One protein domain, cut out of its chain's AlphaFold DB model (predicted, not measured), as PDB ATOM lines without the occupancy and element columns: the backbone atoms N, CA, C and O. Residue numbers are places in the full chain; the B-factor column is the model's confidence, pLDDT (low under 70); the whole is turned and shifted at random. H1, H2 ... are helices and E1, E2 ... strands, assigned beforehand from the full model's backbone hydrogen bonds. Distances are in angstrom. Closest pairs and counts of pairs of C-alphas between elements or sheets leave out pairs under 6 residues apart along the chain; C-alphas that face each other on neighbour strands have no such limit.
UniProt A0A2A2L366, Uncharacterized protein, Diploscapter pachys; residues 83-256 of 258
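This is residues 83 to 256 of the 258 residues of an uncharacterized protein of Diploscapter pachys (UniProt A0A2A2L366). What is the picture? Little regular structure: in a body mostly of loops, H5 covers one face of a small parallel sheet, E3 E4 E5, and the hairpin E1 E2 lies far out past H1 and H3. What is printed? 174 residues, mixed in class, with H1 E1 E2 E3 H2 H3 E4 E5 H4 H5 holding 58; compact, radius of gyration of the C-alphas 15.3 A, spans 43 by 39 by 29 A.

Where is each element? H1 is residues 98 to 104, from C-alpha 98 at (49.119, -17.707, 14.976); E1 107 to 110; E2 113 to 116; E3 127 to 131; H2 139 to 142; H3 183 to 190; E4 198 to 204; E5 229 to 233; H4 240 to 243; H5 246 to 255, to C-alpha 255 at (27.967, -4.112, 19.441). Which are longer? E4 spans 20.8 A, H5 13.4 A.

How do strands pair? E4 is parallel to E3, with N 128 and O 198 2.8 A apart, and to E5, with N 233 and O 203 2.9 A apart; E3, H2 H3, E4 is a strand-helix-strand unit, parallel strands joined through helices, its crossover right-handed. E1 and E2 form an antiparallel hairpin, with N 108 and O 115 2.8 A apart. Where are the helices? H5 runs along E3 and E4, height over the sheet 9.6 A, its closest C-alphas to E3 being Val 253 and Thr 127, 5.6 A; H1 and H4 only graze the sheet, and H2 is not on it. H1 and H3 only just touch, with 3 pairs of C-alphas within 8 A, the closest Lys 101 and Leu 188, 6.7 A. In H1, H3 and H5 every O i to N i+4 pair is within hydrogen-bond range; H2 and H4 are too short for one.

How large is it? The C-alphas farthest apart, Asp 165 and Val 254, are 43.5 A apart. Which links are long, and is there a cut? H2 to H3 and E4 to E5 are long; the printed part has no cut. Where is confidence low? The pLDDT is under 70 in 28 residues, among them 83 to 98.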
ATOM      1  N   ASN A  83      45.642 -12.060  11.301       48.78
ATOM      2  CA  ASN A  83      46.621 -12.838  10.548       48.78
ATOM      3  C   ASN A  83      47.653 -11.996   9.788       48.78
ATOM      4  O   ASN A  83      47.278 -11.147   8.990       48.78
ATOM      5  N   GLY A  84      48.936 -12.329   9.962       48.75
ATOM      6  CA  GLY A  84      50.057 -11.738   9.218       48.75
ATOM      7  C   GLY A  84      50.997 -10.878  10.062       48.75
ATOM      8  O   GLY A  84      52.149 -10.690   9.669       48.75
ATOM      9  N   ASP A  85      50.541 -10.455  11.242       49.91
ATOM     10  CA  ASP A  85      51.282  -9.598  12.162       49.91
ATOM     11  C   ASP A  85      51.644 -10.340  13.459       49.91
ATOM     12  O   ASP A  85      51.135 -11.415  13.741       49.91
ATOM     13  N   THR A  86      52.594  -9.803  14.208       54.38
ATOM     14  CA  THR A  86      52.732  -9.892  15.667       54.38
ATOM     15  C   THR A  86      52.271  -8.546  16.222       54.38
ATOM     16  O   THR A  86      52.165  -7.584  15.456       54.38
ATOM     17  N   ALA A  87      52.039  -8.418  17.530       51.62
ATOM     18  CA  ALA A  87      51.473  -7.204  18.123       51.62
ATOM     19  C   ALA A  87      52.247  -5.925  17.751       51.62
ATOM     20  O   ALA A  87      51.661  -4.850  17.666       51.62
ATOM     21  N   LEU A  88      53.539  -6.042  17.437       44.84
ATOM     22  CA  LEU A  88      54.369  -4.917  17.005       44.84
ATOM     23  C   LEU A  88      54.837  -4.940  15.543       44.84
ATOM     24  O   LEU A  88      55.348  -3.913  15.086       44.84
ATOM     25  N   TYR A  89      54.731  -6.060  14.810       52.56
ATOM     26  CA  TYR A  89      55.299  -6.162  13.453       52.56
ATOM     27  C   TYR A  89      54.811  -7.363  12.618       52.56
ATOM     28  O   TYR A  89      54.626  -8.442  13.160       52.56
ATOM     29  N   THR A  90      54.750  -7.247  11.288       44.09
ATOM     30  CA  THR A  90      54.601  -8.372  10.334       44.09
ATOM     31  C   THR A  90      55.743  -9.395  10.469       44.09
ATOM     32  O   THR A  90      56.821  -9.171   9.911       44.09
ATOM     33  N   GLN A  91      55.587 -10.526  11.166       46.62
ATOM     34  CA  GLN A  91      56.602 -11.583  11.052       46.62
ATOM     35  C   GLN A  91      56.546 -12.153   9.632       46.62
ATOM     36  O   GLN A  91      55.563 -12.763   9.208       46.62
ATOM     37  N   ALA A  92      57.611 -11.904   8.869       39.25
ATOM     38  CA  ALA A  92      57.790 -12.563   7.597       39.25
ATOM     39  C   ALA A  92      58.043 -14.063   7.865       39.25
ATOM     40  O   ALA A  92      58.975 -14.366   8.610       39.25
ATOM     41  N   PRO A  93      57.287 -14.984   7.248       44.34
ATOM     42  CA  PRO A  93      56.262 -14.741   6.241       44.34
ATOM     43  C   PRO A  93      54.854 -15.141   6.720       44.34
ATOM     44  O   PRO A  93      54.574 -16.318   6.910       44.34
ATOM     45  N   LEU A  94      53.949 -14.161   6.828       48.50
ATOM     46  CA  LEU A  94      52.487 -14.333   6.830       48.50
ATOM     47  C   LEU A  94      51.977 -15.450   7.768       48.50
ATOM     48  O   LEU A  94      51.415 -16.459   7.344       48.50
ATOM     49  N   ALA A  95      52.151 -15.241   9.071       50.09
ATOM     50  CA  ALA A  95      51.741 -16.157  10.132       50.09
ATOM     51  C   ALA A  95      50.218 -16.096  10.394       50.09
ATOM     52  O   ALA A  95      49.740 -15.414  11.298       50.09
ATOM     53  N   THR A  96      49.418 -16.797   9.583       46.41
ATOM     54  CA  THR A  96      47.949 -16.648   9.572       46.41
ATOM     55  C   THR A  96      47.178 -17.723  10.382       46.41
ATOM     56  O   THR A  96      45.963 -17.879  10.277       46.41
ATOM     57  N   GLY A  97      47.868 -18.548  11.160       52.72
ATOM     58  CA  GLY A  97      47.251 -19.412  12.179       52.72
ATOM     59  C   GLY A  97      47.512 -18.910  13.598       52.72
ATOM     60  O   GLY A  97      46.954 -19.426  14.565       52.72
ATOM     61  N   TRP A  98      48.379 -17.910  13.741       65.25
ATOM     62  CA  TRP A  98      49.119 -17.707  14.976       65.25
ATOM     63  C   TRP A  98      48.302 -16.984  16.034       65.25
ATOM     64  O   TRP A  98      48.235 -17.481  17.149       65.25
ATOM     65  N   SER A  99      47.559 -15.928  15.701       71.31
ATOM     66  CA  SER A  99      46.711 -15.243  16.689       71.31
ATOM     67  C   SER A  99      45.672 -16.186  17.297       71.31
ATOM     68  O   SER A  99      45.546 -16.291  18.513       71.31
ATOM     69  N   ARG A 100      44.991 -16.982  16.461       83.50
ATOM     70  CA  ARG A 100      44.036 -18.002  16.932       83.50
ATOM     71  C   ARG A 100      44.725 -19.057  17.798       83.50
ATOM     72  O   ARG A 100      44.156 -19.510  18.787       83.50
ATOM     73  N   LYS A 101      45.955 -19.434  17.446       83.50
ATOM     74  CA  LYS A 101      46.762 -20.385  18.211       83.50
ATOM     75  C   LYS A 101      47.215 -19.829  19.561       83.50
ATOM     76  O   LYS A 101      47.128 -20.551  20.548       83.50
ATOM     77  N   VAL A 102      47.598 -18.559  19.627       78.69
ATOM     78  CA  VAL A 102      47.947 -17.846  20.865       78.69
ATOM     79  C   VAL A 102      46.759 -17.787  21.821       78.69
ATOM     80  O   VAL A 102      46.927 -18.034  23.017       78.69
ATOM     81  N   LEU A 103      45.555 -17.540  21.293       81.75
ATOM     82  CA  LEU A 103      44.329 -17.542  22.095       81.75
ATOM     83  C   LEU A 103      43.976 -18.928  22.607       81.75
ATOM     84  O   LEU A 103      43.673 -19.090  23.786       81.75
ATOM     85  N   LYS A 104      44.049 -19.941  21.743       86.75
ATOM     86  CA  LYS A 104      43.726 -21.322  22.117       86.75
ATOM     87  C   LYS A 104      44.819 -22.005  22.945       86.75
ATOM     88  O   LYS A 104      44.560 -23.076  23.484       86.75
ATOM     89  N   GLY A 105      46.007 -21.410  23.058       85.19
ATOM     90  CA  GLY A 105      47.118 -21.922  23.857       85.19
ATOM     91  C   GLY A 105      47.583 -23.326  23.446       85.19
ATOM     92  O   GLY A 105      47.372 -23.790  22.315       85.19
ATOM     93  N   GLY A 106      48.225 -24.018  24.385       86.38
ATOM     94  CA  GLY A 106      48.756 -25.375  24.253       86.38
ATOM     95  C   GLY A 106      49.960 -25.487  23.315       86.38
ATOM     96  O   GLY A 106      50.493 -24.494  22.828       86.38
ATOM     97  N   GLU A 107      50.348 -26.722  22.999       84.50
ATOM     98  CA  GLU A 107      51.552 -26.998  22.202       84.50
ATOM     99  C   GLU A 107      51.423 -26.525  20.748       84.50
ATOM    100  O   GLU A 107      50.467 -26.895  20.039       84.50
ATOM    101  N   LEU A 108      52.395 -25.723  20.318       79.19
ATOM    102  CA  LEU A 108      52.673 -25.339  18.941       79.19
ATOM    103  C   LEU A 108      53.869 -26.155  18.442       79.19
ATOM    104  O   LEU A 108      54.918 -26.195  19.078       79.19
ATOM    105  N   ILE A 109      53.673 -26.827  17.312       79.00
ATOM    106  CA  ILE A 109      54.704 -27.594  16.617       79.00
ATOM    107  C   ILE A 109      54.970 -26.840  15.322       79.00
ATOM    108  O   ILE A 109      54.060 -26.729  14.497       79.00
ATOM    109  N   GLY A 110      56.173 -26.300  15.192       77.31
ATOM    110  CA  GLY A 110      56.617 -25.520  14.049       77.31
ATOM    111  C   GLY A 110      57.789 -26.177  13.332       77.31
ATOM    112  O   GLY A 110      58.458 -27.078  13.844       77.31
ATOM    113  N   THR A 111      58.039 -25.714  12.117       72.69
ATOM    114  CA  THR A 111      59.210 -26.086  11.314       72.69
ATOM    115  C   THR A 111      60.521 -25.570  11.914       72.69
ATOM    116  O   THR A 111      61.579 -26.137  11.647       72.69
ATOM    117  N   ASP A 112      60.449 -24.534  12.750       66.69
ATOM    118  CA  ASP A 112      61.553 -23.885  13.457       66.69
ATOM    119  C   ASP A 112      61.703 -24.334  14.924       66.69
ATOM    120  O   ASP A 112      62.673 -23.968  15.591       66.69
ATOM    121  N   GLY A 113      60.789 -25.169  15.419       70.75
ATOM    122  CA  GLY A 113      60.822 -25.711  16.770       70.75
ATOM    123  C   GLY A 113      59.435 -25.866  17.380       70.75
ATOM    124  O   GLY A 113      58.416 -25.503  16.798       70.75
ATOM    125  N   ASN A 114      59.401 -26.421  18.589       77.94
ATOM    126  CA  ASN A 114      58.166 -26.579  19.350       77.94
ATOM    127  C   ASN A 114      58.161 -25.599  20.522       77.94
ATOM    128  O   ASN A 114      59.190 -25.413  21.174       77.94
ATOM    129  N   CYS A 115      57.001 -25.026  20.831       74.88
ATOM    130  CA  CYS A 115      56.817 -24.191  22.012       74.88
ATOM    131  C   CYS A 115      55.454 -24.426  22.676       74.88
ATOM    132  O   CYS A 115      54.465 -24.783  22.029       74.88
ATOM    133  N   SER A 116      55.411 -24.210  23.991       83.25
ATOM    134  CA  SER A 116      54.182 -24.273  24.778       83.25
ATOM    135  C   SER A 116      53.661 -22.861  25.013       83.25
ATOM    136  O   SER A 116      54.336 -22.054  25.647       83.25
ATOM    137  N   LEU A 117      52.462 -22.567  24.505       78.44
ATOM    138  CA  LEU A 117      51.825 -21.245  24.611       78.44
ATOM    139  C   LEU A 117      50.990 -21.081  25.891       78.44
ATOM    140  O   LEU A 117      50.189 -20.151  25.999       78.44
ATOM    141  N   GLY A 118      51.108 -22.027  26.827       84.19
ATOM    142  CA  GLY A 118      50.363 -21.989  28.078       84.19
ATOM    143  C   GLY A 118      48.880 -22.346  27.950       84.19
ATOM    144  O   GLY A 118      48.447 -22.918  26.940       84.19
ATOM    145  N   PRO A 119      48.074 -22.051  28.984       87.19
ATOM    146  CA  PRO A 119      46.639 -22.278  28.944       87.19
ATOM    147  C   PRO A 119      45.934 -21.350  27.931       87.19
ATOM    148  O   PRO A 119      46.439 -20.272  27.603       87.19
ATOM    149  N   PRO A 120      44.745 -21.743  27.434       87.62
ATOM    150  CA  PRO A 120      43.943 -20.891  26.562       87.62
ATOM    151  C   PRO A 120      43.532 -19.578  27.249       87.62
ATOM    152  O   PRO A 120      43.057 -19.585  28.386       87.62
ATOM    153  N   LEU A 121      43.627 -18.467  26.516       85.69
ATOM    154  CA  LEU A 121      43.138 -17.140  26.920       85.69
ATOM    155  C   LEU A 121      41.664 -16.916  26.592       85.69
ATOM    156  O   LEU A 121      41.097 -15.914  27.002       85.69
ATOM    157  N   THR A 122      41.046 -17.836  25.854       86.38
ATOM    158  CA  THR A 122      39.720 -17.683  25.236       86.38
ATOM    159  C   THR A 122      38.626 -17.235  26.209       86.38
ATOM    160  O   THR A 122      37.735 -16.504  25.807       86.38
ATOM    161  N   LYS A 123      38.711 -17.625  27.491       88.44
ATOM    162  CA  LYS A 123      37.759 -17.244  28.560       88.44
ATOM    163  C   LYS A 123      37.801 -15.755  28.941       88.44
ATOM    164  O   LYS A 123      36.934 -15.289  29.666       88.44
ATOM    165  N   HIS A 124      38.850 -15.053  28.520       84.12
ATOM    166  CA  HIS A 124      39.098 -13.639  28.805       84.12
ATOM    167  C   HIS A 124      38.883 -12.753  27.579       84.12
ATOM    168  O   HIS A 124      39.087 -11.545  27.662       84.12
ATOM    169  N   ILE A 125      38.546 -13.348  26.430       84.75
ATOM    170  CA  ILE A 125      38.388 -12.621  25.176       84.75
ATOM    171  C   ILE A 125      36.900 -12.502  24.876       84.75
ATOM    172  O   ILE A 125      36.252 -13.480  24.510       84.75
ATOM    173  N   ASP A 126      36.391 -11.283  25.005       87.44
ATOM    174  CA  ASP A 126      35.013 -10.948  24.657       87.44
ATOM    175  C   ASP A 126      34.775 -11.118  23.148       87.44
ATOM    176  O   ASP A 126      33.973 -11.950  22.729       87.44
ATOM    177  N   THR A 127      35.547 -10.407  22.321       87.75
ATOM    178  CA  THR A 127      35.392 -10.426  20.863       87.75
ATOM    179  C   THR A 127      36.699 -10.742  20.138       87.75
ATOM    180  O   THR A 127      37.729 -10.112  20.373       87.75
ATOM    181  N   PHE A 128      36.644 -11.671  19.180       89.31
ATOM    182  CA  PHE A 128      37.697 -11.933  18.199       89.31
ATOM    183  C   PHE A 128      37.207 -11.612  16.785       89.31
ATOM    184  O   PHE A 128      36.250 -12.217  16.300       89.31
ATOM    185  N   LEU A 129      37.903 -10.707  16.095       89.38
ATOM    186  CA  LEU A 129      37.634 -10.350  14.704       89.38
ATOM    187  C   LEU A 129      38.802 -10.769  13.803       89.38
ATOM    188  O   LEU A 129      39.869 -10.160  13.815       89.38
ATOM    189  N   GLY A 130      38.590 -11.789  12.973       88.50
ATOM    190  CA  GLY A 130      39.541 -12.161  11.928       88.50
ATOM    191  C   GLY A 130      39.382 -11.282  10.685       88.50
ATOM    192  O   GLY A 130      38.339 -11.331  10.041       88.50
ATOM    193  N   ILE A 131      40.416 -10.532  10.305       88.56
ATOM    194  CA  ILE A 131      40.426  -9.688   9.097       88.56
ATOM    195  C   ILE A 131      41.321 -10.335   8.035       88.56
ATOM    196  O   ILE A 131      42.488 -10.599   8.307       88.56
ATOM    197  N   SER A 132      40.763 -10.632   6.855       88.88
ATOM    198  CA  SER A 132      41.436 -11.226   5.684       88.88
ATOM    199  C   SER A 132      42.340 -12.426   5.998       88.88
ATOM    200  O   SER A 132      43.350 -12.667   5.347       88.88
ATOM    201  N   GLY A 133      41.997 -13.217   7.013       85.56
ATOM    202  CA  GLY A 133      42.902 -14.244   7.509       85.56
ATOM    203  C   GLY A 133      42.729 -15.599   6.822       85.56
ATOM    204  O   GLY A 133      41.669 -16.165   7.005       85.56
ATOM    205  N   PRO A 134      43.709 -16.196   6.118       87.75
ATOM    206  CA  PRO A 134      43.530 -17.474   5.412       87.75
ATOM    207  C   PRO A 134      43.514 -18.707   6.336       87.75
ATOM    208  O   PRO A 134      44.423 -19.534   6.352       87.75
ATOM    209  N   ASN A 135      42.431 -18.849   7.102       90.38
ATOM    210  CA  ASN A 135      42.191 -19.911   8.084       90.38
ATOM    211  C   ASN A 135      42.120 -21.323   7.485       90.38
ATOM    212  O   ASN A 135      42.138 -22.303   8.230       90.38
ATOM    213  N   TYR A 136      42.023 -21.431   6.163       90.94
ATOM    214  CA  TYR A 136      42.006 -22.686   5.414       90.94
ATOM    215  C   TYR A 136      43.141 -22.756   4.381       90.94
ATOM    216  O   TYR A 136      43.093 -23.542   3.437       90.94
ATOM    217  N   GLY A 137      44.178 -21.937   4.558       89.44
ATOM    218  CA  GLY A 137      45.318 -21.862   3.656       89.44
ATOM    219  C   GLY A 137      45.041 -21.015   2.417       89.44
ATOM    220  O   GLY A 137      43.916 -20.573   2.158       89.44
ATOM    221  N   LEU A 138      46.092 -20.777   1.644       88.81
ATOM    222  CA  LEU A 138      46.045 -19.995   0.417       88.81
ATOM    223  C   LEU A 138      46.171 -20.913  -0.784       88.81
ATOM    224  O   LEU A 138      47.067 -21.752  -0.836       88.81
ATOM    225  N   CYS A 139      45.319 -20.722  -1.788       89.38
ATOM    226  CA  CYS A 139      45.340 -21.605  -2.945       89.38
ATOM    227  C   CYS A 139      46.679 -21.560  -3.713       89.38
ATOM    228  O   CYS A 139      47.165 -22.580  -4.199       89.38
ATOM    229  N   VAL A 140      47.358 -20.407  -3.709       87.50
ATOM    230  CA  VAL A 140      48.716 -20.270  -4.266       87.50
ATOM    231  C   VAL A 140      49.735 -21.226  -3.620       87.50
ATOM    232  O   VAL A 140      50.683 -21.645  -4.280       87.50
ATOM    233  N   CYS A 141      49.518 -21.645  -2.369       89.12
ATOM    234  CA  CYS A 141      50.398 -22.579  -1.670       89.12
ATOM    235  C   CYS A 141      50.228 -24.043  -2.081       89.12
ATOM    236  O   CYS A 141      51.050 -24.872  -1.697       89.12
ATOM    237  N   GLN A 142      49.211 -24.390  -2.875       88.75
ATOM    238  CA  GLN A 142      48.967 -25.776  -3.279       88.75
ATOM    239  C   GLN A 142      50.155 -26.385  -4.046       88.75
ATOM    240  O   GLN A 142      50.499 -27.552  -3.860       88.75
ATOM    241  N   LEU A 143      50.793 -25.593  -4.911       82.81
ATOM    242  CA  LEU A 143      51.930 -26.031  -5.734       82.81
ATOM    243  C   LEU A 143      53.288 -25.702  -5.099       82.81
ATOM    244  O   LEU A 143      54.327 -26.126  -5.596       82.81
ATOM    245  N   ALA A 144      53.272 -24.958  -3.997       76.12
ATOM    246  CA  ALA A 144      54.422 -24.320  -3.374       76.12
ATOM    247  C   ALA A 144      54.716 -24.907  -1.981       76.12
ATOM    248  O   ALA A 144      55.211 -24.203  -1.112       76.12
ATOM    249  N   GLN A 145      54.435 -26.201  -1.774       68.62
ATOM    250  CA  GLN A 145      54.443 -26.899  -0.474       68.62
ATOM    251  C   GLN A 145      55.652 -26.654   0.446       68.62
ATOM    252  O   GLN A 145      55.566 -26.927   1.632       68.62
ATOM    253  N   THR A 146      56.804 -26.218  -0.047       67.62
ATOM    254  CA  THR A 146      57.958 -25.878   0.809       67.62
ATOM    255  C   THR A 146      58.627 -24.567   0.418       67.62
ATOM    256  O   THR A 146      59.490 -24.073   1.142       67.62
ATOM    257  N   VAL A 147      58.239 -23.988  -0.720       69.62
ATOM    258  CA  VAL A 147      58.845 -22.776  -1.262       69.62
ATOM    259  C   VAL A 147      57.744 -21.894  -1.831       69.62
ATOM    260  O   VAL A 147      57.159 -22.259  -2.850       69.62
ATOM    261  N   PRO A 148      57.518 -20.710  -1.251       73.38
ATOM    262  CA  PRO A 148      58.208 -20.147  -0.082       73.38
ATOM    263  C   PRO A 148      57.834 -20.852   1.242       73.38
ATOM    264  O   PRO A 148      56.798 -21.503   1.330       73.38
ATOM    265  N   ALA A 149      58.679 -20.728   2.276       76.81
ATOM    266  CA  ALA A 149      58.596 -21.529   3.512       76.81
ATOM    267  C   ALA A 149      57.223 -21.499   4.214       76.81
ATOM    268  O   ALA A 149      56.821 -22.479   4.833       76.81
ATOM    269  N   TRP A 150      56.467 -20.413   4.060       76.50
ATOM    270  CA  TRP A 150      55.120 -20.239   4.609       76.50
ATOM    271  C   TRP A 150      54.032 -21.058   3.911       76.50
ATOM    272  O   TRP A 150      52.898 -21.059   4.366       76.50
ATOM    273  N   CYS A 151      54.330 -21.766   2.825       84.69
ATOM    274  CA  CYS A 151      53.371 -22.631   2.139       84.69
ATOM    275  C   CYS A 151      53.428 -24.095   2.595       84.69
ATOM    276  O   CYS A 151      52.852 -24.961   1.939       84.69
ATOM    277  N   ASN A 152      54.100 -24.382   3.712       84.88
ATOM    278  CA  ASN A 152      54.256 -25.746   4.202       84.88
ATOM    279  C   ASN A 152      53.014 -26.331   4.887       84.88
ATOM    280  O   ASN A 152      52.114 -25.617   5.335       84.88
ATOM    281  N   ALA A 153      52.972 -27.665   4.928       88.88
ATOM    282  CA  ALA A 153      51.858 -28.451   5.453       88.88
ATOM    283  C   ALA A 153      51.868 -28.630   6.981       88.88
ATOM    284  O   ALA A 153      50.927 -29.210   7.515       88.88
ATOM    285  N   LEU A 154      52.898 -28.167   7.692       86.25
ATOM    286  CA  LEU A 154      52.989 -28.267   9.147       86.25
ATOM    287  C   LEU A 154      52.407 -27.020   9.825       86.25
ATOM    288  O   LEU A 154      51.385 -27.108  10.500       86.25
ATOM    289  N   ASP A 155      53.035 -25.866   9.620       81.44
ATOM    290  CA  ASP A 155      52.709 -24.583  10.264       81.44
ATOM    291  C   ASP A 155      52.440 -23.449   9.257       81.44
ATOM    292  O   ASP A 155      52.198 -22.305   9.645       81.44
ATOM    293  N   GLY A 156      52.442 -23.776   7.961       81.88
ATOM    294  CA  GLY A 156      52.212 -22.843   6.865       81.88
ATOM    295  C   GLY A 156      50.756 -22.753   6.400       81.88
ATOM    296  O   GLY A 156      49.809 -23.105   7.103       81.88
ATOM    297  N   LEU A 157      50.575 -22.261   5.175       87.19
ATOM    298  CA  LEU A 157      49.298 -21.910   4.545       87.19
ATOM    299  C   LEU A 157      48.889 -22.904   3.466       87.19
ATOM    300  O   LEU A 157      48.147 -22.569   2.542       87.19
ATOM    301  N   TYR A 158      49.396 -24.125   3.565       90.38
ATOM    302  CA  TYR A 158      49.081 -25.186   2.632       90.38
ATOM    303  C   TYR A 158      47.569 -25.502   2.639       90.38
ATOM    304  O   TYR A 158      47.029 -25.823   3.701       90.38
ATOM    305  N   PRO A 159      46.876 -25.435   1.485       90.00
ATOM    306  CA  PRO A 159      45.429 -25.620   1.398       90.00
ATOM    307  C   PRO A 159      45.004 -27.091   1.256       90.00
ATOM    308  O   PRO A 159      43.809 -27.365   1.179       90.00
ATOM    309  N   GLY A 160      45.930 -28.053   1.215       89.06
ATOM    310  CA  GLY A 160      45.612 -29.442   0.862       89.06
ATOM    311  C   GLY A 160      45.653 -29.690  -0.651       89.06
ATOM    312  O   GLY A 160      45.807 -28.752  -1.435       89.06
ATOM    313  N   TYR A 161      45.518 -30.958  -1.064       78.56
ATOM    314  CA  TYR A 161      45.629 -31.369  -2.475       78.56
ATOM    315  C   TYR A 161      44.320 -31.763  -3.142       78.56
ATOM    316  O   TYR A 161      44.250 -31.690  -4.368       78.56
ATOM    317  N   THR A 162      43.326 -32.222  -2.384       68.25
ATOM    318  CA  THR A 162      42.128 -32.826  -2.968       68.25
ATOM    319  C   THR A 162      40.861 -32.423  -2.232       68.25
ATOM    320  O   THR A 162      40.817 -32.245  -1.016       68.25
ATOM    321  N   CYS A 163      39.809 -32.296  -3.028       69.94
ATOM    322  CA  CYS A 163      38.461 -31.937  -2.633       69.94
ATOM    323  C   CYS A 163      37.535 -32.591  -3.656       69.94
ATOM    324  O   CYS A 163      37.386 -32.059  -4.750       69.94
ATOM    325  N   GLN A 164      36.971 -33.765  -3.341       66.38
ATOM    326  CA  GLN A 164      35.979 -34.451  -4.195       66.38
ATOM    327  C   GLN A 164      36.367 -34.436  -5.694       66.38
ATOM    328  O   GLN A 164      35.704 -33.802  -6.508       66.38
ATOM    329  N   ASP A 165      37.497 -35.069  -6.029       67.81
ATOM    330  CA  ASP A 165      38.072 -35.184  -7.385       67.81
ATOM    331  C   ASP A 165      38.601 -33.890  -8.039       67.81
ATOM    332  O   ASP A 165      39.187 -33.937  -9.123       67.81
ATOM    333  N   GLN A 166      38.491 -32.727  -7.387       71.19
ATOM    334  CA  GLN A 166      39.152 -31.509  -7.858       71.19
ATOM    335  C   GLN A 166      40.658 -31.544  -7.584       71.19
ATOM    336  O   GLN A 166      41.098 -31.806  -6.464       71.19
ATOM    337  N   MET A 167      41.443 -31.193  -8.606       75.69
ATOM    338  CA  MET A 167      42.906 -31.132  -8.526       75.69
ATOM    339  C   MET A 167      43.467 -29.745  -8.215       75.69
ATOM    340  O   MET A 167      44.636 -29.644  -7.860       75.69
ATOM    341  N   LEU A 168      42.689 -28.671  -8.367       84.25
ATOM    342  CA  LEU A 168      43.160 -27.300  -8.146       84.25
ATOM    343  C   LEU A 168      42.179 -26.540  -7.252       84.25
ATOM    344  O   LEU A 168      40.994 -26.437  -7.566       84.25
ATOM    345  N   CYS A 169      42.691 -25.969  -6.164       86.94
ATOM    346  CA  CYS A 169      41.892 -25.330  -5.113       86.94
ATOM    347  C   CYS A 169      41.130 -24.074  -5.549       86.94
ATOM    348  O   CYS A 169      40.202 -23.661  -4.854       86.94
ATOM    349  N   GLY A 170      41.515 -23.463  -6.672       81.44
ATOM    350  CA  GLY A 170      40.906 -22.240  -7.188       81.44
ATOM    351  C   GLY A 170      39.618 -22.495  -7.968       81.44
ATOM    352  O   GLY A 170      38.915 -21.544  -8.310       81.44
ATOM    353  N   TYR A 171      39.289 -23.759  -8.261       74.12
ATOM    354  CA  TYR A 171      38.027 -24.091  -8.910       74.12
ATOM    355  C   TYR A 171      36.872 -24.036  -7.915       74.12
ATOM    356  O   TYR A 171      36.898 -24.606  -6.828       74.12
ATOM    357  N   THR A 172      35.807 -23.357  -8.324       64.06
ATOM    358  CA  THR A 172      34.634 -23.073  -7.492       64.06
ATOM    359  C   THR A 172      33.548 -24.148  -7.596       64.06
ATOM    360  O   THR A 172      32.428 -23.947  -7.133       64.06
ATOM    361  N   ALA A 173      33.837 -25.279  -8.245       59.06
ATOM    362  CA  ALA A 173      32.839 -26.270  -8.640       59.06
ATOM    363  C   ALA A 173      32.569 -27.316  -7.543       59.06
ATOM    364  O   ALA A 173      32.823 -28.499  -7.742       59.06
ATOM    365  N   GLY A 174      32.071 -26.901  -6.376       62.25
ATOM    366  CA  GLY A 174      31.560 -27.839  -5.369       62.25
ATOM    367  C   GLY A 174      31.762 -27.406  -3.921       62.25
ATOM    368  O   GLY A 174      32.735 -26.746  -3.573       62.25
ATOM    369  N   ASN A 175      30.832 -27.810  -3.054       65.31
ATOM    370  CA  ASN A 175      30.954 -27.661  -1.608       65.31
ATOM    371  C   ASN A 175      31.597 -28.923  -1.021       65.31
ATOM    372  O   ASN A 175      30.886 -29.806  -0.542       65.31
ATOM    373  N   CYS A 176      32.927 -29.004  -0.996       73.00
ATOM    374  CA  CYS A 176      33.611 -30.132  -0.364       73.00
ATOM    375  C   CYS A 176      34.072 -29.812   1.056       73.00
ATOM    376  O   CYS A 176      34.208 -28.653   1.466       73.00
ATOM    377  N   LYS A 177      34.312 -30.857   1.841       78.25
ATOM    378  CA  LYS A 177      35.064 -30.737   3.083       78.25
ATOM    379  C   LYS A 177      36.547 -30.816   2.720       78.25
ATOM    380  O   LYS A 177      36.980 -31.811   2.158       78.25
ATOM    381  N   GLN A 178      37.276 -29.744   2.996       80.25
ATOM    382  CA  GLN A 178      38.726 -29.711   2.869       80.25
ATOM    383  C   GLN A 178      39.349 -30.602   3.945       80.25
ATOM    384  O   GLN A 178      38.933 -30.546   5.103       80.25
ATOM    385  N   GLU A 179      40.334 -31.404   3.559       80.56
ATOM    386  CA  GLU A 179      41.037 -32.350   4.429       80.56
ATOM    387  C   GLU A 179      42.539 -32.299   4.119       80.56
ATOM    388  O   GLU A 179      42.929 -31.879   3.027       80.56
ATOM    389  N   ASN A 180      43.380 -32.710   5.073       85.69
ATOM    390  CA  ASN A 180      44.838 -32.795   4.908       85.69
ATOM    391  C   ASN A 180      45.485 -31.485   4.422       85.69
ATOM    392  O   ASN A 180      46.331 -31.481   3.522       85.69
ATOM    393  N   TYR A 181      45.046 -30.362   4.982       90.88
ATOM    394  CA  TYR A 181      45.680 -29.057   4.795       90.88
ATOM    395  C   TYR A 181      46.665 -28.805   5.944       90.88
ATOM    396  O   TYR A 181      46.953 -29.723   6.706       90.88
ATOM    397  N   SER A 182      47.244 -27.604   6.046       90.19
ATOM    398  CA  SER A 182      48.226 -27.284   7.096       90.19
ATOM    399  C   SER A 182      47.812 -27.809   8.478       90.19
ATOM    400  O   SER A 182      46.730 -27.472   8.962       90.19
ATOM    401  N   ALA A 183      48.671 -28.608   9.118       89.81
ATOM    402  CA  ALA A 183      48.381 -29.271  10.387       89.81
ATOM    403  C   ALA A 183      48.039 -28.263  11.497       89.81
ATOM    404  O   ALA A 183      47.146 -28.511  12.312       89.81
ATOM    405  N   LEU A 184      48.692 -27.097  11.501       87.19
ATOM    406  CA  LEU A 184      48.354 -25.974  12.370       87.19
ATOM    407  C   LEU A 184      46.911 -25.509  12.143       87.19
ATOM    408  O   LEU A 184      46.127 -25.440  13.093       87.19
ATOM    409  N   LEU A 185      46.547 -25.205  10.896       89.81
ATOM    410  CA  LEU A 185      45.213 -24.704  10.553       89.81
ATOM    411  C   LEU A 185      44.132 -25.771  10.782       89.81
ATOM    412  O   LEU A 185      43.036 -25.459  11.250       89.81
ATOM    413  N   GLU A 186      44.435 -27.035  10.501       91.44
ATOM    414  CA  GLU A 186      43.542 -28.164  10.744       91.44
ATOM    415  C   GLU A 186      43.273 -28.351  12.236       91.44
ATOM    416  O   GLU A 186      42.115 -28.375  12.660       91.44
ATOM    417  N   LYS A 187      44.325 -28.358  13.062       90.31
ATOM    418  CA  LYS A 187      44.199 -28.418  14.523       90.31
ATOM    419  C   LYS A 187      43.389 -27.239  15.068       90.31
ATOM    420  O   LYS A 187      42.543 -27.437  15.936       90.31
ATOM    421  N   LEU A 188      43.605 -26.025  14.558       89.69
ATOM    422  CA  LEU A 188      42.865 -24.831  14.984       89.69
ATOM    423  C   LEU A 188      41.381 -24.887  14.631       89.69
ATOM    424  O   LEU A 188      40.544 -24.463  15.433       89.69
ATOM    425  N   ASN A 189      41.066 -25.388  13.438       92.12
ATOM    426  CA  ASN A 189      39.700 -25.455  12.935       92.12
ATOM    427  C   ASN A 189      38.897 -26.610  13.540       92.12
ATOM    428  O   ASN A 189      37.679 -26.494  13.648       92.12
ATOM    429  N   ASN A 190      39.570 -27.684  13.960       92.19
ATOM    430  CA  ASN A 190      38.954 -28.823  14.641       92.19
ATOM    431  C   ASN A 190      38.921 -28.666  16.174       92.19
ATOM    432  O   ASN A 190      38.264 -29.455  16.854       92.19
ATOM    433  N   ALA A 191      39.617 -27.673  16.737       90.12
ATOM    434  CA  ALA A 191      39.614 -27.428  18.174       90.12
ATOM    435  C   ALA A 191      38.215 -26.995  18.664       90.12
ATOM    436  O   ALA A 191      37.658 -26.042  18.115       90.12
ATOM    437  N   PRO A 192      37.674 -27.620  19.730       87.00
ATOM    438  CA  PRO A 192      36.345 -27.290  20.249       87.00
ATOM    439  C   PRO A 192      36.297 -25.920  20.941       87.00
ATOM    440  O   PRO A 192      35.235 -25.310  21.026       87.00
ATOM    441  N   ALA A 193      37.440 -25.430  21.434       88.50
ATOM    442  CA  ALA A 193      37.546 -24.106  22.031       88.50
ATOM    443  C   ALA A 193      37.348 -23.019  20.965       88.50
ATOM    444  O   ALA A 193      38.003 -23.047  19.919       88.50
ATOM    445  N   ARG A 194      36.469 -22.055  21.249       90.81
ATOM    446  CA  ARG A 194      36.274 -20.841  20.444       90.81
ATOM    447  C   ARG A 194      37.393 -19.846  20.722       90.81
ATOM    448  O   ARG A 194      37.998 -19.893  21.781       90.81
ATOM    449  N   GLU A 195      37.676 -18.962  19.776       88.25
ATOM    450  CA  GLU A 195      38.678 -17.902  19.926       88.25
ATOM    451  C   GLU A 195      38.274 -16.867  20.990       88.25
ATOM    452  O   GLU A 195      39.142 -16.339  21.680       88.25
ATOM    453  N   ALA A 196      36.969 -16.619  21.117       90.44
ATOM    454  CA  ALA A 196      36.341 -15.658  22.018       90.44
ATOM    455  C   ALA A 196      34.861 -16.025  22.236       90.44
ATOM    456  O   ALA A 196      34.330 -16.927  21.562       90.44
ATOM    457  N   ASP A 197      34.180 -15.298  23.119       91.50
ATOM    458  CA  ASP A 197      32.724 -15.394  23.271       91.50
ATOM    459  C   ASP A 197      32.025 -15.009  21.954       91.50
ATOM    460  O   ASP A 197      31.224 -15.780  21.401       91.50
ATOM    461  N   HIS A 198      32.452 -13.898  21.354       92.56
ATOM    462  CA  HIS A 198      31.974 -13.381  20.078       92.56
ATOM    463  C   HIS A 198      33.065 -13.487  19.005       92.56
ATOM    464  O   HIS A 198      34.126 -12.880  19.095       92.56
ATOM    465  N   VAL A 199      32.829 -14.278  17.960       93.19
ATOM    466  CA  VAL A 199      33.802 -14.534  16.888       93.19
ATOM    467  C   VAL A 199      33.247 -14.021  15.567       93.19
ATOM    468  O   VAL A 199      32.222 -14.502  15.094       93.19
ATOM    469  N   TYR A 200      33.948 -13.098  14.924       94.50
ATOM    470  CA  TYR A 200      33.591 -12.550  13.618       94.50
ATOM    471  C   TYR A 200      34.731 -12.738  12.627       94.50
ATOM    472  O   TYR A 200      35.902 -12.844  12.997       94.50
ATOM    473  N   ALA A 201      34.391 -12.758  11.344       92.81
ATOM    474  CA  ALA A 201      35.380 -12.731  10.281       92.81
ATOM    475  C   ALA A 201      34.970 -11.763   9.178       92.81
ATOM    476  O   ALA A 201      33.811 -11.713   8.778       92.81
ATOM    477  N   MET A 202      35.930 -11.032   8.634       93.25
ATOM    478  CA  MET A 202      35.710 -10.168   7.488       93.25
ATOM    479  C   MET A 202      36.835 -10.294   6.476       93.25
ATOM    480  O   MET A 202      37.988 -10.492   6.843       93.25
ATOM    481  N   TRP A 203      36.499 -10.208   5.196       92.69
ATOM    482  CA  TRP A 203      37.454 -10.318   4.090       92.69
ATOM    483  C   TRP A 203      36.934  -9.578   2.860       92.69
ATOM    484  O   TRP A 203      35.849  -8.994   2.891       92.69
ATOM    485  N   SER A 204      37.707  -9.601   1.779       93.50
ATOM    486  CA  SER A 204      37.330  -9.006   0.504       93.50
ATOM    487  C   SER A 204      37.376 -10.025  -0.629       93.50
ATOM    488  O   SER A 204      38.287 -10.848  -0.703       93.50
ATOM    489  N   ASP A 205      36.405  -9.940  -1.536       93.75
ATOM    490  CA  ASP A 205      36.370 -10.712  -2.782       93.75
ATOM    491  C   ASP A 205      37.402 -10.210  -3.809       93.75
ATOM    492  O   ASP A 205      37.684 -10.903  -4.789       93.75
ATOM    493  N   VAL A 206      37.966  -9.017  -3.598       92.62
ATOM    494  CA  VAL A 206      39.010  -8.410  -4.443       92.62
ATOM    495  C   VAL A 206      40.366  -8.325  -3.733       92.62
ATOM    496  O   VAL A 206      41.244  -7.585  -4.165       92.62
ATOM    497  N   ASP A 207      40.536  -9.089  -2.651       89.69
ATOM    498  CA  ASP A 207      41.783  -9.186  -1.896       89.69
ATOM    499  C   ASP A 207      42.915  -9.777  -2.764       89.69
ATOM    500  O   ASP A 207      42.894 -10.946  -3.167       89.69
ATOM    501  N   GLU A 208      43.911  -8.947  -3.059       89.25
ATOM    502  CA  GLU A 208      45.045  -9.249  -3.930       89.25
ATOM    503  C   GLU A 208      46.056 -10.224  -3.314       89.25
ATOM    504  O   GLU A 208      46.881 -10.778  -4.039       89.25
ATOM    505  N   VAL A 209      45.998 -10.449  -1.998       86.12
ATOM    506  CA  VAL A 209      46.879 -11.384  -1.283       86.12
ATOM    507  C   VAL A 209      46.211 -12.745  -1.151       86.12
ATOM    508  O   VAL A 209      46.856 -13.771  -1.370       86.12
ATOM    509  N   LEU A 210      44.915 -12.772  -0.827       86.56
ATOM    510  CA  LEU A 210      44.176 -14.031  -0.745       86.56
ATOM    511  C   LEU A 210      44.050 -14.704  -2.116       86.56
ATOM    512  O   LEU A 210      44.078 -15.937  -2.187       86.56
ATOM    513  N   LEU A 211      43.966 -13.897  -3.186       86.94
ATOM    514  CA  LEU A 211      43.763 -14.330  -4.572       86.94
ATOM    515  C   LEU A 211      42.486 -15.173  -4.734       86.94
ATOM    516  O   LEU A 211      41.789 -15.478  -3.774       86.94
ATOM    517  N   PHE A 212      42.126 -15.529  -5.972       88.56
ATOM    518  CA  PHE A 212      40.990 -16.426  -6.260       88.56
ATOM    519  C   PHE A 212      39.675 -16.048  -5.537       88.56
ATOM    520  O   PHE A 212      38.919 -16.920  -5.116       88.56
ATOM    521  N   ARG A 213      39.408 -14.742  -5.369       89.12
ATOM    522  CA  ARG A 213      38.274 -14.196  -4.593       89.12
ATOM    523  C   ARG A 213      38.228 -14.635  -3.122       89.12
ATOM    524  O   ARG A 213      37.157 -14.786  -2.542       89.12
ATOM    525  N   GLY A 214      39.385 -14.912  -2.531       88.06
ATOM    526  CA  GLY A 214      39.500 -15.448  -1.180       88.06
ATOM    527  C   GLY A 214      38.961 -16.868  -1.035       88.06
ATOM    528  O   GLY A 214      38.615 -17.271   0.076       88.06
ATOM    529  N   LEU A 215      38.853 -17.626  -2.129       89.88
ATOM    530  CA  LEU A 215      38.329 -18.986  -2.108       89.88
ATOM    531  C   LEU A 215      39.453 -20.024  -2.083       89.88
ATOM    532  O   LEU A 215      40.406 -19.970  -2.857       89.88
ATOM    533  N   THR A 216      39.258 -21.028  -1.235       88.56
ATOM    534  CA  THR A 216      40.022 -22.271  -1.199       88.56
ATOM    535  C   THR A 216      39.013 -23.417  -1.236       88.56
ATOM    536  O   THR A 216      38.127 -23.493  -0.383       88.56
ATOM    537  N   TRP A 217      39.091 -24.276  -2.256       88.31
ATOM    538  CA  TRP A 217      38.162 -25.398  -2.460       88.31
ATOM    539  C   TRP A 217      36.684 -24.969  -2.483       88.31
ATOM    540  O   TRP A 217      35.825 -25.544  -1.810       88.31
ATOM    541  N   GLY A 218      36.399 -23.881  -3.205       85.88
ATOM    542  CA  GLY A 218      35.052 -23.315  -3.335       85.88
ATOM    543  C   GLY A 218      34.500 -22.634  -2.077       85.88
ATOM    544  O   GLY A 218      33.356 -22.177  -2.091       85.88
ATOM    545  N   LYS A 219      35.279 -22.529  -0.992       88.88
ATOM    546  CA  LYS A 219      34.855 -21.910   0.273       88.88
ATOM    547  C   LYS A 219      35.748 -20.728   0.647       88.88
ATOM    548  O   LYS A 219      36.945 -20.779   0.387       88.88
ATOM    549  N   PRO A 220      35.208 -19.679   1.295       91.44
ATOM    550  CA  PRO A 220      36.027 -18.566   1.757       91.44
ATOM    551  C   PRO A 220      37.090 -19.033   2.750       91.44
ATOM    552  O   PRO A 220      36.748 -19.559   3.813       91.44
ATOM    553  N   THR A 221      38.365 -18.807   2.429       91.31
ATOM    554  CA  THR A 221      39.480 -19.176   3.310       91.31
ATOM    555  C   THR A 221      39.458 -18.385   4.613       91.31
ATOM    556  O   THR A 221      39.887 -18.882   5.651       91.31
ATOM    557  N   SER A 222      38.869 -17.183   4.600       92.06
ATOM    558  CA  SER A 222      38.796 -16.318   5.776       92.06
ATOM    559  C   SER A 222      37.747 -16.664   6.814       92.06
ATOM    560  O   SER A 222      37.748 -16.100   7.905       92.06
ATOM    561  N   ARG A 223      36.909 -17.660   6.540       92.44
ATOM    562  CA  ARG A 223      35.957 -18.185   7.517       92.44
ATOM    563  C   ARG A 223      36.670 -18.703   8.772       92.44
ATOM    564  O   ARG A 223      37.660 -19.418   8.674       92.44
ATOM    565  N   ILE A 224      36.066 -18.473   9.936       92.56
ATOM    566  CA  ILE A 224      36.434 -19.131  11.196       92.56
ATOM    567  C   ILE A 224      35.315 -20.118  11.581       92.56
ATOM    568  O   ILE A 224      34.133 -19.763  11.504       92.56
ATOM    569  N   PRO A 225      35.622 -21.376  11.950       92.50
ATOM    570  CA  PRO A 225      34.622 -22.302  12.481       92.50
ATOM    571  C   PRO A 225      33.885 -21.728  13.694       92.50
ATOM    572  O   PRO A 225      34.508 -21.256  14.635       92.50
ATOM    573  N   GLY A 226      32.550 -21.781  13.681       92.56
ATOM    574  CA  GLY A 226      31.730 -21.313  14.802       92.56
ATOM    575  C   GLY A 226      31.579 -19.791  14.927       92.56
ATOM    576  O   GLY A 226      31.010 -19.345  15.922       92.56
ATOM    577  N   MET A 227      32.039 -19.005  13.943       94.44
ATOM    578  CA  MET A 227      31.853 -17.547  13.935       94.44
ATOM    579  C   MET A 227      30.371 -17.142  13.990       94.44
ATOM    580  O   MET A 227      29.524 -17.753  13.338       94.44
ATOM    581  N   ASN A 228      30.077 -16.091  14.752       96.81
ATOM    582  CA  ASN A 228      28.762 -15.483  14.942       96.81
ATOM    583  C   ASN A 228      28.293 -14.714  13.704       96.81
ATOM    584  O   ASN A 228      27.097 -14.658  13.434       96.81
ATOM    585  N   GLY A 229      29.220 -14.127  12.947       96.00
ATOM    586  CA  GLY A 229      28.888 -13.306  11.790       96.00
ATOM    587  C   GLY A 229      30.071 -13.081  10.859       96.00
ATOM    588  O   GLY A 229      31.216 -13.412  11.182       96.00
ATOM    589  N   ARG A 230      29.770 -12.531   9.681       96.06
ATOM    590  CA  ARG A 230      30.784 -12.146   8.704       96.06
ATOM    591  C   ARG A 230      30.391 -10.921   7.898       96.06
ATOM    592  O   ARG A 230      29.216 -10.750   7.590       96.06
ATOM    593  N   TRP A 231      31.397 -10.193   7.429       96.62
ATOM    594  CA  TRP A 231      31.235  -9.132   6.438       96.62
ATOM    595  C   TRP A 231      32.194  -9.330   5.262       96.62
ATOM    596  O   TRP A 231      33.341  -9.733   5.447       96.62
ATOM    597  N   ILE A 232      31.720  -9.078   4.042       96.75
ATOM    598  CA  ILE A 232      32.498  -9.276   2.815       96.75
ATOM    599  C   ILE A 232      32.523  -7.961   2.039       96.75
ATOM    600  O   ILE A 232      31.469  -7.410   1.725       96.75
ATOM    601  N   SER A 233      33.723  -7.472   1.736       95.25
ATOM    602  CA  SER A 233      33.940  -6.316   0.867       95.25
ATOM    603  C   SER A 233      34.037  -6.735  -0.596       95.25
ATOM    604  O   SER A 233      34.610  -7.773  -0.918       95.25
ATOM    605  N   ASP A 234      33.543  -5.892  -1.492       95.06
ATOM    606  CA  ASP A 234      33.695  -6.021  -2.944       95.06
ATOM    607  C   ASP A 234      34.758  -5.068  -3.522       95.06
ATOM    608  O   ASP A 234      34.974  -5.047  -4.733       95.06
ATOM    609  N   ARG A 235      35.421  -4.270  -2.669       94.44
ATOM    610  CA  ARG A 235      36.271  -3.148  -3.111       94.44
ATOM    611  C   ARG A 235      37.591  -2.965  -2.367       94.44
ATOM    612  O   ARG A 235      38.459  -2.253  -2.861       94.44
ATOM    613  N   ASN A 236      37.752  -3.551  -1.182       90.38
ATOM    614  CA  ASN A 236      38.941  -3.317  -0.360       90.38
ATOM    615  C   ASN A 236      40.076  -4.282  -0.727       90.38
ATOM    616  O   ASN A 236      39.851  -5.485  -0.825       90.38
ATOM    617  N   SER A 237      41.296  -3.765  -0.865       87.81
ATOM    618  CA  SER A 237      42.520  -4.574  -0.895       87.81
ATOM    619  C   SER A 237      42.805  -5.229   0.464       87.81
ATOM    620  O   SER A 237      42.175  -4.884   1.470       87.81
ATOM    621  N   HIS A 238      43.785  -6.133   0.517       85.06
ATOM    622  CA  HIS A 238      44.153  -6.870   1.731       85.06
ATOM    623  C   HIS A 238      44.437  -5.945   2.921       85.06
ATOM    624  O   HIS A 238      43.903  -6.120   4.013       85.06
ATOM    625  N   ILE A 239      45.242  -4.904   2.697       80.94
ATOM    626  CA  ILE A 239      45.587  -3.934   3.743       80.94
ATOM    627  C   ILE A 239      44.421  -2.980   4.021       80.94
ATOM    628  O   ILE A 239      44.141  -2.666   5.179       80.94
ATOM    629  N   ALA A 240      43.673  -2.573   2.989       82.06
ATOM    630  CA  ALA A 240      42.499  -1.716   3.158       82.06
ATOM    631  C   ALA A 240      41.394  -2.385   3.989       82.06
ATOM    632  O   ALA A 240      40.638  -1.690   4.665       82.06
ATOM    633  N   MET A 241      41.316  -3.720   3.989       85.25
ATOM    634  CA  MET A 241      40.419  -4.456   4.879       85.25
ATOM    635  C   MET A 241      40.693  -4.177   6.352       85.25
ATOM    636  O   MET A 241      39.745  -4.204   7.126       85.25
ATOM    637  N   LYS A 242      41.937  -3.880   6.735       82.62
ATOM    638  CA  LYS A 242      42.300  -3.454   8.093       82.62
ATOM    639  C   LYS A 242      42.221  -1.936   8.261       82.62
ATOM    640  O   LYS A 242      41.742  -1.465   9.284       82.62
ATOM    641  N   ASP A 243      42.693  -1.173   7.281       80.38
ATOM    642  CA  ASP A 243      42.918   0.267   7.461       80.38
ATOM    643  C   ASP A 243      41.683   1.140   7.206       80.38
ATOM    644  O   ASP A 243      41.624   2.247   7.730       80.38
ATOM    645  N   LEU A 244      40.716   0.671   6.408       87.44
ATOM    646  CA  LEU A 244      39.564   1.464   5.940       87.44
ATOM    647  C   LEU A 244      38.211   0.885   6.385       87.44
ATOM    648  O   LEU A 244      37.181   1.088   5.734       87.44
ATOM    649  N   THR A 245      38.215   0.065   7.435       88.12
ATOM    650  CA  THR A 245      37.017  -0.615   7.952       88.12
ATOM    651  C   THR A 245      36.864  -0.464   9.464       88.12
ATOM    652  O   THR A 245      36.224  -1.283  10.121       88.12
ATOM    653  N   GLU A 246      37.424   0.598  10.030       87.62
ATOM    654  CA  GLU A 246      37.435   0.887  11.461       87.62
ATOM    655  C   GLU A 246      36.030   0.879  12.079       87.62
ATOM    656  O   GLU A 246      35.852   0.381  13.188       87.62
ATOM    657  N   LEU A 247      35.011   1.328  11.338       90.12
ATOM    658  CA  LEU A 247      33.618   1.265  11.784       90.12
ATOM    659  C   LEU A 247      33.125  -0.180  11.941       90.12
ATOM    660  O   LEU A 247      32.451  -0.485  12.916       90.12
ATOM    661  N   ARG A 248      33.506  -1.090  11.035       91.69
ATOM    662  CA  ARG A 248      33.150  -2.518  11.135       91.69
ATOM    663  C   ARG A 248      33.876  -3.202  12.281       91.69
ATOM    664  O   ARG A 248      33.299  -4.039  12.967       91.69
ATOM    665  N   GLN A 249      35.130  -2.824  12.501       88.25
ATOM    666  CA  GLN A 249      35.908  -3.308  13.638       88.25
ATOM    667  C   GLN A 249      35.280  -2.851  14.959       88.25
ATOM    668  O   GLN A 249      35.120  -3.657  15.872       88.25
ATOM    669  N   TYR A 250      34.858  -1.586  15.036       85.88
ATOM    670  CA  TYR A 250      34.152  -1.033  16.186       85.88
ATOM    671  C   TYR A 250      32.807  -1.730  16.434       85.88
ATOM    672  O   TYR A 250      32.544  -2.146  17.556       85.88
ATOM    673  N   GLU A 251      31.981  -1.916  15.400       90.75
ATOM    674  CA  GLU A 251      30.696  -2.622  15.510       90.75
ATOM    675  C   GLU A 251      30.874  -4.054  16.031       90.75
ATOM    676  O   GLU A 251      30.131  -4.483  16.917       90.75
ATOM    677  N   ALA A 252      31.889  -4.775  15.547       90.19
ATOM    678  CA  ALA A 252      32.170  -6.130  16.006       90.19
ATOM    679  C   ALA A 252      32.529  -6.154  17.498       90.19
ATOM    680  O   ALA A 252      31.978  -6.967  18.236       90.19
ATOM    681  N   VAL A 253      33.417  -5.253  17.935       86.50
ATOM    682  CA  VAL A 253      33.942  -5.210  19.311       86.50
ATOM    683  C   VAL A 253      32.932  -4.649  20.313       86.50
ATOM    684  O   VAL A 253      32.856  -5.137  21.432       86.50
ATOM    685  N   VAL A 254      32.164  -3.623  19.942       86.38
ATOM    686  CA  VAL A 254      31.302  -2.887  20.885       86.38
ATOM    687  C   VAL A 254      29.847  -3.340  20.825       86.38
ATOM    688  O   VAL A 254      29.139  -3.292  21.829       86.38
ATOM    689  N   HIS A 255      29.370  -3.746  19.650       92.69
ATOM    690  CA  HIS A 255      27.967  -4.112  19.441       92.69
ATOM    691  C   HIS A 255      27.766  -5.600  19.184       92.69
ATOM    692  O   HIS A 255      26.625  -6.031  19.022       92.69
ATOM    693  N   HIS A 256      28.850  -6.383  19.142       93.75
ATOM    694  CA  HIS A 256      28.799  -7.811  18.841       93.75
ATOM    695  C   HIS A 256      28.006  -8.083  17.551       93.75
ATOM    696  O   HIS A 256      27.181  -9.000  17.461       93.75
TER     697      HIS A 256